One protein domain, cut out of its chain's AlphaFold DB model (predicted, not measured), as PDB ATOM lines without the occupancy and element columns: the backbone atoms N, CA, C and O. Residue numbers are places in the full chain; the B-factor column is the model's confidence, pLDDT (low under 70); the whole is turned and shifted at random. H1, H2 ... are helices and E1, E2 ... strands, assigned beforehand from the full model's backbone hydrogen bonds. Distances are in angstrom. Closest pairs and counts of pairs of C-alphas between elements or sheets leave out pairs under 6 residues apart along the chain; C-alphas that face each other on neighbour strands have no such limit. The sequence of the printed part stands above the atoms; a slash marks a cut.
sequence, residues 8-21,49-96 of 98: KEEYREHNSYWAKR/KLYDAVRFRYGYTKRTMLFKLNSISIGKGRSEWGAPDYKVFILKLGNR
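What this domain is: This is residues 8 to 21 and 49 to 96 of the 98 residues of an uncharacterized protein of Parabacteroides sp. AF39-10AC (UniProt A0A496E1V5). One strongly twisted sheet of four strands is curled like part of a barrel, left open between its edge strands E1 and E2, and the short helix H1 after E1 only grazes it. The long strand E3 bends sharply, pairing with E2 over its first part and with E4 over its later part; the turn between E2 and E3 sticks out with residues 58 to 63, and a long loop, residues 76 to 87, joins E3 to E4. The printed part has 62 residues, with one named helix and four named strands in the order E1, H1, E2, E3, E4, and the sheet's order is E1, E4, E3, E2, all antiparallel. The class is mostly strand. The whole is compact, with a radius of gyration of the C-alphas of 12.1 A, and rounded, with spans of 32 by 25 by 23 A.

Where its parts are: The printed part begins at Lys 8, and strand E1 takes residues 9 to 13, with C-alpha 9 at (-45.989, 25.526, -12.284). Helix H1 takes residues 16 to 21 and is 8.8 A long from first to last C-alpha. After the cut, strand E2 takes residues 53 to 57, with C-alpha 53 at (-34.401, 19.730, -13.689); E1 and E2 each measure 13.4 A from first to last C-alpha. Strand E3, residues 64 to 75, is the longest strand by residues, with 12, and measures 27.0 A. In the stretch after it, residues 79 to 81 are helix, in a run too short to bear a name. Strand E4, residues 88 to 96, measures 23.0 A and ends with C-alpha 96 at (-36.687, 20.467, -4.869).

How they stand to each other: From edge to edge of the sheet the strands' lines turn by 104 degrees and the way across it turns by 110 degrees. Its edge strands are E1 and E2, which are apart; E4 and E3 are inner strands. E1 and E4 are antiparallel at 150 degrees, with N 10 and O 91 2.9 A apart and N 91 and O 10 2.8 A apart, within hydrogen-bond range. E4 and E3 form a hairpin and are antiparallel at 141 degrees; N 90 and O 73, 2.8 A apart, and N 68 and O 95, 2.9 A apart, are within hydrogen-bond range. E3 bends by 77 degrees at residue 70. E2 and E3 also form a hairpin, antiparallel at 118 degrees, with N 54 and O 67 2.8 A apart, within hydrogen-bond range. E2, E3 and E4 make a meander, each strand the antiparallel neighbour of the one before. H1 is on the sheet but only grazes it, with its residues 18 to 19. The closest C-alphas of E1 and H1 are those of Arg 12 and Trp 18, 7.0 A apart. In H1, 1 of 2 O i to N i+4 pairs is within hydrogen-bond range.

The domain as a whole: The two C-alphas farthest apart are those of Lys 62 and Asp 85, at 32.6 A. Residues 22 to 48 are cut out and not printed, and C-alphas 21 and 49 are 7.7 A apart across this cut, in the link from H1 to E2. Of the links that are printed whole, E1 to H1 is tight, E2 to E3 is short and E3 to E4, with 12 residues, is long. Residues 58 to 63 stand free. The mean pLDDT of the printed part is 90.8, and no printed residue is under 70.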
ATOM      1  N   LYS A   8     -46.479  25.166  -8.121       90.50
ATOM      2  CA  LYS A   8     -45.883  23.982  -8.771       90.50
ATOM      3  C   LYS A   8     -45.737  24.119 -10.286       90.50
ATOM      4  O   LYS A   8     -45.314  23.175 -10.944       90.50
ATOM      5  N   GLU A   9     -46.091  25.268 -10.850       93.25
ATOM      6  CA  GLU A   9     -45.989  25.526 -12.284       93.25
ATOM      7  C   GLU A   9     -45.275  26.848 -12.541       93.25
ATOM      8  O   GLU A   9     -45.498  27.833 -11.840       93.25
ATOM      9  N   GLU A  10     -44.428  26.882 -13.562       93.88
ATOM     10  CA  GLU A  10     -43.855  28.121 -14.079       93.88
ATOM     11  C   GLU A  10     -44.306  28.346 -15.517       93.88
ATOM     12  O   GLU A  10     -44.311  27.421 -16.330       93.88
ATOM     13  N   TYR A  11     -44.657  29.589 -15.835       94.56
ATOM     14  CA  TYR A  11     -45.174  29.961 -17.145       94.56
ATOM     15  C   TYR A  11     -44.132  30.736 -17.936       94.56
ATOM     16  O   TYR A  11     -43.501  31.654 -17.413       94.56
ATOM     17  N   ARG A  12     -43.967  30.389 -19.212       93.69
ATOM     18  CA  ARG A  12     -43.127  31.125 -20.162       93.69
ATOM     19  C   ARG A  12     -43.927  31.478 -21.402       93.69
ATOM     20  O   ARG A  12     -44.736  30.684 -21.870       93.69
ATOM     21  N   GLU A  13     -43.673  32.656 -21.949       91.81
ATOM     22  CA  GLU A  13     -44.334  33.114 -23.168       91.81
ATOM     23  C   GLU A  13     -44.153  32.123 -24.317       91.81
ATOM     24  O   GLU A  13     -43.052  31.618 -24.552       91.81
ATOM     25  N   HIS A  14     -45.224  31.888 -25.076       88.31
ATOM     26  CA  HIS A  14     -45.169  31.092 -26.296       88.31
ATOM     27  C   HIS A  14     -44.573  31.911 -27.455       88.31
ATOM     28  O   HIS A  14     -45.259  32.305 -28.395       88.31
ATOM     29  N   ASN A  15     -43.276  32.209 -27.357       86.38
ATOM     30  CA  ASN A  15     -42.513  32.983 -28.335       86.38
ATOM     31  C   ASN A  15     -41.327  32.172 -28.892       86.38
ATOM     32  O   ASN A  15     -40.984  31.103 -28.382       86.38
ATOM     33  N   SER A  16     -40.675  32.677 -29.943       83.06
ATOM     34  CA  SER A  16     -39.550  31.987 -30.596       83.06
ATOM     35  C   SER A  16     -38.356  31.754 -29.661       83.06
ATOM     36  O   SER A  16     -37.669  30.738 -29.793       83.06
ATOM     37  N   TYR A  17     -38.132  32.650 -28.694       86.56
ATOM     38  CA  TYR A  17     -37.047  32.548 -27.719       86.56
ATOM     39  C   TYR A  17     -37.192  31.306 -26.832       86.56
ATOM     40  O   TYR A  17     -36.257  30.510 -26.713       86.56
ATOM     41  N   TRP A  18     -38.368  31.107 -26.234       89.31
ATOM     42  CA  TRP A  18     -38.644  29.936 -25.400       89.31
ATOM     43  C   TRP A  18     -38.839  28.676 -26.234       89.31
ATOM     44  O   TRP A  18     -38.332  27.614 -25.870       89.31
ATOM     45  N   ALA A  19     -39.477  28.804 -27.394       86.00
ATOM     46  CA  ALA A  19     -39.706  27.691 -28.300       86.00
ATOM     47  C   ALA A  19     -38.383  27.034 -28.744       86.00
ATOM     48  O   ALA A  19     -38.275  25.810 -28.728       86.00
ATOM     49  N   LYS A  20     -37.320  27.818 -28.998       82.62
ATOM     50  CA  LYS A  20     -35.969  27.297 -29.298       82.62
ATOM     51  C   LYS A  20     -35.396  26.411 -28.201       82.62
ATOM     52  O   LYS A  20     -34.619  25.481 -28.452       82.62
ATOM     53  N   ARG A  21     -35.728  26.733 -26.956       88.31
ATOM     54  CA  ARG A  21     -35.250  26.000 -25.790       88.31
ATOM     55  C   ARG A  21     -36.065  24.731 -25.620       88.31
ATOM     56  O   ARG A  21     -35.455  23.681 -25.498       88.31
ATOM     57  N   LYS A  49     -37.997  18.896 -25.818       87.44
ATOM     58  CA  LYS A  49     -36.734  18.418 -25.259       87.44
ATOM     59  C   LYS A  49     -36.983  17.877 -23.859       87.44
ATOM     60  O   LYS A  49     -37.790  18.421 -23.103       87.44
ATOM     61  N   LEU A  50     -36.241  16.834 -23.519       89.38
ATOM     62  CA  LEU A  50     -36.228  16.269 -22.180       89.38
ATOM     63  C   LEU A  50     -35.240  17.055 -21.318       89.38
ATOM     64  O   LEU A  50     -34.111  17.318 -21.731       89.38
ATOM     65  N   TYR A  51     -35.695  17.444 -20.134       92.31
ATOM     66  CA  TYR A  51     -34.896  18.110 -19.117       92.31
ATOM     67  C   TYR A  51     -35.153  17.416 -17.787       92.31
ATOM     68  O   TYR A  51     -36.308  17.186 -17.437       92.31
ATOM     69  N   ASP A  52     -34.096  17.149 -17.028       93.44
ATOM     70  CA  ASP A  52     -34.218  16.498 -15.719       93.44
ATOM     71  C   ASP A  52     -34.689  17.478 -14.636       93.44
ATOM     72  O   ASP A  52     -35.477  17.147 -13.746       93.44
ATOM     73  N   ALA A  53     -34.197  18.716 -14.709       94.38
ATOM     74  CA  ALA A  53     -34.401  19.730 -13.689       94.38
ATOM     75  C   ALA A  53     -34.374  21.149 -14.266       94.38
ATOM     76  O   ALA A  53     -33.805  21.416 -15.326       94.38
ATOM     77  N   VAL A  54     -34.957  22.086 -13.523       93.19
ATOM     78  CA  VAL A  54     -34.913  23.523 -13.794       93.19
ATOM     79  C   VAL A  54     -34.310  24.257 -12.603       93.19
ATOM     80  O   VAL A  54     -34.662  24.012 -11.449       93.19
ATOM     81  N   ARG A  55     -33.373  25.165 -12.889       92.56
ATOM     82  CA  ARG A  55     -32.728  26.014 -11.886       92.56
ATOM     83  C   ARG A  55     -33.304  27.418 -11.954       92.56
ATOM     84  O   ARG A  55     -33.200  28.076 -12.987       92.56
ATOM     85  N   PHE A  56     -33.825  27.903 -10.838       91.56
ATOM     86  CA  PHE A  56     -34.180  29.306 -10.671       91.56
ATOM     87  C   PHE A  56     -33.054  30.048  -9.953       91.56
ATOM     88  O   PHE A  56     -32.388  29.499  -9.071       91.56
ATOM     89  N   ARG A  57     -32.839  31.306 -10.337       90.94
ATOM     90  CA  ARG A  57     -31.889  32.220  -9.697       90.94
ATOM     91  C   ARG A  57     -32.634  33.442  -9.181       90.94
ATOM     92  O   ARG A  57     -33.479  33.991  -9.884       90.94
ATOM     93  N   TYR A  58     -32.275  33.884  -7.983       86.94
ATOM     94  CA  TYR A  58     -32.776  35.127  -7.406       86.94
ATOM     95  C   TYR A  58     -32.070  36.336  -8.016       86.94
ATOM     96  O   TYR A  58     -31.060  36.802  -7.486       86.94
ATOM     97  N   GLY A  59     -32.598  36.826  -9.139       86.94
ATOM     98  CA  GLY A  59     -32.076  38.003  -9.835       86.94
ATOM     99  C   GLY A  59     -30.564  37.913 -10.058       86.94
ATOM    100  O   GLY A  59     -30.060  36.923 -10.590       86.94
ATOM    101  N   TYR A  60     -29.842  38.933  -9.597       87.75
ATOM    102  CA  TYR A  60     -28.383  39.022  -9.706       87.75
ATOM    103  C   TYR A  60     -27.620  38.388  -8.533       87.75
ATOM    104  O   TYR A  60     -26.392  38.417  -8.505       87.75
ATOM    105  N   THR A  61     -28.313  37.795  -7.558       91.62
ATOM    106  CA  THR A  61     -27.655  37.147  -6.416       91.62
ATOM    107  C   THR A  61     -27.091  35.772  -6.789       91.62
ATOM    108  O   THR A  61     -27.444  35.166  -7.806       91.62
ATOM    109  N   LYS A  62     -26.222  35.234  -5.922       88.25
ATOM    110  CA  LYS A  62     -25.701  33.861  -6.045       88.25
ATOM    111  C   LYS A  62     -26.725  32.791  -5.643       88.25
ATOM    112  O   LYS A  62     -26.498  31.612  -5.905       88.25
ATOM    113  N   ARG A  63     -27.843  33.172  -5.014       90.06
ATOM    114  CA  ARG A  63     -28.840  32.223  -4.510       90.06
ATOM    115  C   ARG A  63     -29.573  31.577  -5.682       90.06
ATOM    116  O   ARG A  63     -30.186  32.254  -6.512       90.06
ATOM    117  N   THR A  64     -29.522  30.252  -5.727       91.50
ATOM    118  CA  THR A  64     -30.239  29.447  -6.716       91.50
ATOM    119  C   THR A  64     -31.016  28.336  -6.028       91.50
ATOM    120  O   THR A  64     -30.725  27.968  -4.893       91.50
ATOM    121  N   MET A  65     -32.038  27.841  -6.707       91.50
ATOM    122  CA  MET A  65     -32.856  26.715  -6.272       91.50
ATOM    123  C   MET A  65     -33.056  25.795  -7.477       91.50
ATOM    124  O   MET A  65     -33.274  26.278  -8.591       91.50
ATOM    125  N   LEU A  66     -32.943  24.487  -7.275       93.75
ATOM    126  CA  LEU A  66     -33.083  23.489  -8.328       93.75
ATOM    127  C   LEU A  66     -34.319  22.635  -8.042       93.75
ATOM    128  O   LEU A  66     -34.554  22.226  -6.909       93.75
ATOM    129  N   PHE A  67     -35.128  22.384  -9.064       93.69
ATOM    130  CA  PHE A  67     -36.337  21.573  -8.965       93.69
ATOM    131  C   PHE A  67     -36.348  20.535 -10.069       93.69
ATOM    132  O   PHE A  67     -35.956  20.838 -11.196       93.69
ATOM    133  N   LYS A  68     -36.852  19.338  -9.769       95.12
ATOM    134  CA  LYS A  68     -37.157  18.347 -10.798       95.12
ATOM    135  C   LYS A  68     -38.157  18.941 -11.785       95.12
ATOM    136  O   LYS A  68     -39.136  19.561 -11.367       95.12
ATOM    137  N   LEU A  69     -37.925  18.750 -13.079       95.31
ATOM    138  CA  LEU A  69     -38.896  19.122 -14.098       95.31
ATOM    139  C   LEU A  69     -39.700  17.880 -14.474       95.31
ATOM    140  O   LEU A  69     -39.162  16.929 -15.028       95.31
ATOM    141  N   ASN A  70     -40.989  17.873 -14.146       94.19
ATOM    142  CA  ASN A  70     -41.840  16.716 -14.410       94.19
ATOM    143  C   ASN A  70     -42.294  16.677 -15.872       94.19
ATOM    144  O   ASN A  70     -42.326  15.613 -16.481       94.19
ATOM    145  N   SER A  71     -42.669  17.828 -16.435       92.62
ATOM    146  CA  SER A  71     -43.109  17.923 -17.828       92.62
ATOM    147  C   SER A  71     -43.140  19.367 -18.323       92.62
ATOM    148  O   SER A  71     -43.325  20.298 -17.535       92.62
ATOM    149  N   ILE A  72     -43.070  19.531 -19.644       93.31
ATOM    150  CA  ILE A  72     -43.360  20.783 -20.348       93.31
ATOM    151  C   ILE A  72     -44.621  20.565 -21.187       93.31
ATOM    152  O   ILE A  72     -44.731  19.563 -21.891       93.31
ATOM    153  N   SER A  73     -45.572  21.490 -21.110       92.50
ATOM    154  CA  SER A  73     -46.801  21.475 -21.911       92.50
ATOM    155  C   SER A  73     -47.150  22.876 -22.401       92.50
ATOM    156  O   SER A  73     -46.589  23.854 -21.918       92.50
ATOM    157  N   ILE A  74     -48.091  22.997 -23.337       91.50
ATOM    158  CA  ILE A  74     -48.619  24.292 -23.786       91.50
ATOM    159  C   ILE A  74     -50.091  24.362 -23.436       91.50
ATOM    160  O   ILE A  74     -50.838  23.420 -23.694       91.50
ATOM    161  N   GLY A  75     -50.510  25.479 -22.859       91.62
ATOM    162  CA  GLY A  75     -51.898  25.666 -22.473       91.62
ATOM    163  C   GLY A  75     -52.152  27.033 -21.871       91.62
ATOM    164  O   GLY A  75     -51.294  27.915 -21.899       91.62
ATOM    165  N   LYS A  76     -53.357  27.193 -21.330       93.06
ATOM    166  CA  LYS A  76     -53.727  28.348 -20.519       93.06
ATOM    167  C   LYS A  76     -53.265  28.086 -19.088       93.06
ATOM    168  O   LYS A  76     -53.606  27.051 -18.519       93.06
ATOM    169  N   GLY A  77     -52.437  28.974 -18.548       88.94
ATOM    170  CA  GLY A  77     -51.983  28.858 -17.167       88.94
ATOM    171  C   GLY A  77     -53.049  29.321 -16.173       88.94
ATOM    172  O   GLY A  77     -54.104  29.833 -16.548       88.94
ATOM    173  N   ARG A  78     -52.751  29.155 -14.887       88.00
ATOM    174  CA  ARG A  78     -53.601  29.604 -13.779       88.00
ATOM    175  C   ARG A  78     -53.416  31.092 -13.494       88.00
ATOM    176  O   ARG A  78     -52.303  31.518 -13.162       88.00
ATOM    177  N   SER A  79     -54.490  31.870 -13.599       87.12
ATOM    178  CA  SER A  79     -54.459  33.319 -13.369       87.12
ATOM    179  C   SER A  79     -54.091  33.660 -11.924       87.12
ATOM    180  O   SER A  79     -53.352  34.617 -11.706       87.12
ATOM    181  N   GLU A  80     -54.471  32.827 -10.944       87.81
ATOM    182  CA  GLU A  80     -54.102  33.004  -9.531       87.81
ATOM    183  C   GLU A  80     -52.586  32.926  -9.280       87.81
ATOM    184  O   GLU A  80     -52.082  33.408  -8.269       87.81
ATOM    185  N   TRP A  81     -51.839  32.332 -10.212       86.44
ATOM    186  CA  TRP A  81     -50.381  32.210 -10.168       86.44
ATOM    187  C   TRP A  81     -49.680  33.170 -11.139       86.44
ATOM    188  O   TRP A  81     -48.491  32.994 -11.433       86.44
ATOM    189  N   GLY A  82     -50.415  34.170 -11.636       84.12
ATOM    190  CA  GLY A  82     -49.921  35.205 -12.539       84.12
ATOM    191  C   GLY A  82     -49.772  34.750 -13.989       84.12
ATOM    192  O   GLY A  82     -48.980  35.338 -14.723       84.12
ATOM    193  N   ALA A  83     -50.468  33.690 -14.414       89.12
ATOM    194  CA  ALA A  83     -50.475  33.321 -15.824       89.12
ATOM    195  C   ALA A  83     -51.244  34.356 -16.660       89.12
ATOM    196  O   ALA A  83     -52.310  34.809 -16.239       89.12
ATOM    197  N   PRO A  84     -50.750  34.689 -17.861       89.50
ATOM    198  CA  PRO A  84     -51.493  35.522 -18.791       89.50
ATOM    199  C   PRO A  84     -52.690  34.770 -19.394       89.50
ATOM    200  O   PRO A  84     -52.734  33.539 -19.408       89.50
ATOM    201  N   ASP A  85     -53.632  35.519 -19.970       90.50
ATOM    202  CA  ASP A  85     -54.867  34.983 -20.569       90.50
ATOM    203  C   ASP A  85     -54.675  34.345 -21.965       90.50
ATOM    204  O   ASP A  85     -55.629  34.032 -22.672       90.50
ATOM    205  N   TYR A  86     -53.426  34.129 -22.382       90.00
ATOM    206  CA  TYR A  86     -53.069  33.515 -23.659       90.00
ATOM    207  C   TYR A  86     -52.252  32.230 -23.460       90.00
ATOM    208  O   TYR A  86     -51.821  31.892 -22.357       90.00
ATOM    209  N   LYS A  87     -52.040  31.479 -24.550       90.50
ATOM    210  CA  LYS A  87     -51.273  30.225 -24.519       90.50
ATOM    211  C   LYS A  87     -49.815  30.465 -24.117       90.50
ATOM    212  O   LYS A  87     -49.101  31.235 -24.754       90.50
ATOM    213  N   VAL A  88     -49.358  29.726 -23.112       94.00
ATOM    214  CA  VAL A  88     -47.990  29.761 -22.580       94.00
ATOM    215  C   VAL A  88     -47.395  28.361 -22.530       94.00
ATOM    216  O   VAL A  88     -48.116  27.362 -22.519       94.00
ATOM    217  N   PHE A  89     -46.068  28.281 -22.468       93.31
ATOM    218  CA  PHE A  89     -45.397  27.074 -22.005       93.31
ATOM    219  C   PHE A  89     -45.576  26.956 -20.492       93.31
ATOM    220  O   PHE A  89     -45.309  27.903 -19.754       93.31
ATOM    221  N   ILE A  90     -45.995  25.782 -20.039       95.06
ATOM    222  CA  ILE A  90     -46.222  25.432 -18.641       95.06
ATOM    223  C   ILE A  90     -45.167  24.402 -18.250       95.06
ATOM    224  O   ILE A  90     -45.118  23.302 -18.806       95.06
ATOM    225  N   LEU A  91     -44.316  24.770 -17.300       95.25
ATOM    226  CA  LEU A  91     -43.279  23.919 -16.732       95.25
ATOM    227  C   LEU A  91     -43.804  23.370 -15.411       95.25
ATOM    228  O   LEU A  91     -43.901  24.114 -14.435       95.25
ATOM    229  N   LYS A  92     -44.135  22.078 -15.370       94.62
ATOM    230  CA  LYS A  92     -44.585  21.423 -14.137       94.62
ATOM    231  C   LYS A  92     -43.382  21.045 -13.286       94.62
ATOM    232  O   LYS A  92     -42.553  20.230 -13.691       94.62
ATOM    233  N   LEU A  93     -43.304  21.643 -12.107       94.75
ATOM    234  CA  LEU A  93     -42.235  21.455 -11.138       94.75
ATOM    235  C   LEU A  93     -42.558  20.265 -10.228       94.75
ATOM    236  O   LEU A  93     -43.695  20.074  -9.794       94.75
ATOM    237  N   GLY A  94     -41.541  19.456  -9.960       92.69
ATOM    238  CA  GLY A  94     -41.562  18.390  -8.969       92.69
ATOM    239  C   GLY A  94     -40.872  18.813  -7.676       92.69
ATOM    240  O   GLY A  94     -40.882  19.981  -7.290       92.69
ATOM    241  N   ASN A  95     -40.252  17.843  -7.008       92.75
ATOM    242  CA  ASN A  95     -39.542  18.078  -5.753       92.75
ATOM    243  C   ASN A  95     -38.304  18.963  -5.961       92.75
ATOM    244  O   ASN A  95     -37.660  18.925  -7.016       92.75
ATOM    245  N   ARG A  96     -37.953  19.733  -4.927       90.88
ATOM    246  CA  ARG A  96     -36.687  20.467  -4.869       90.88
ATOM    247  C   ARG A  96     -35.529  19.465  -4.816       90.88
ATOM    248  O   ARG A  96     -35.573  18.516  -4.038       90.88
TER     249      ARG A  96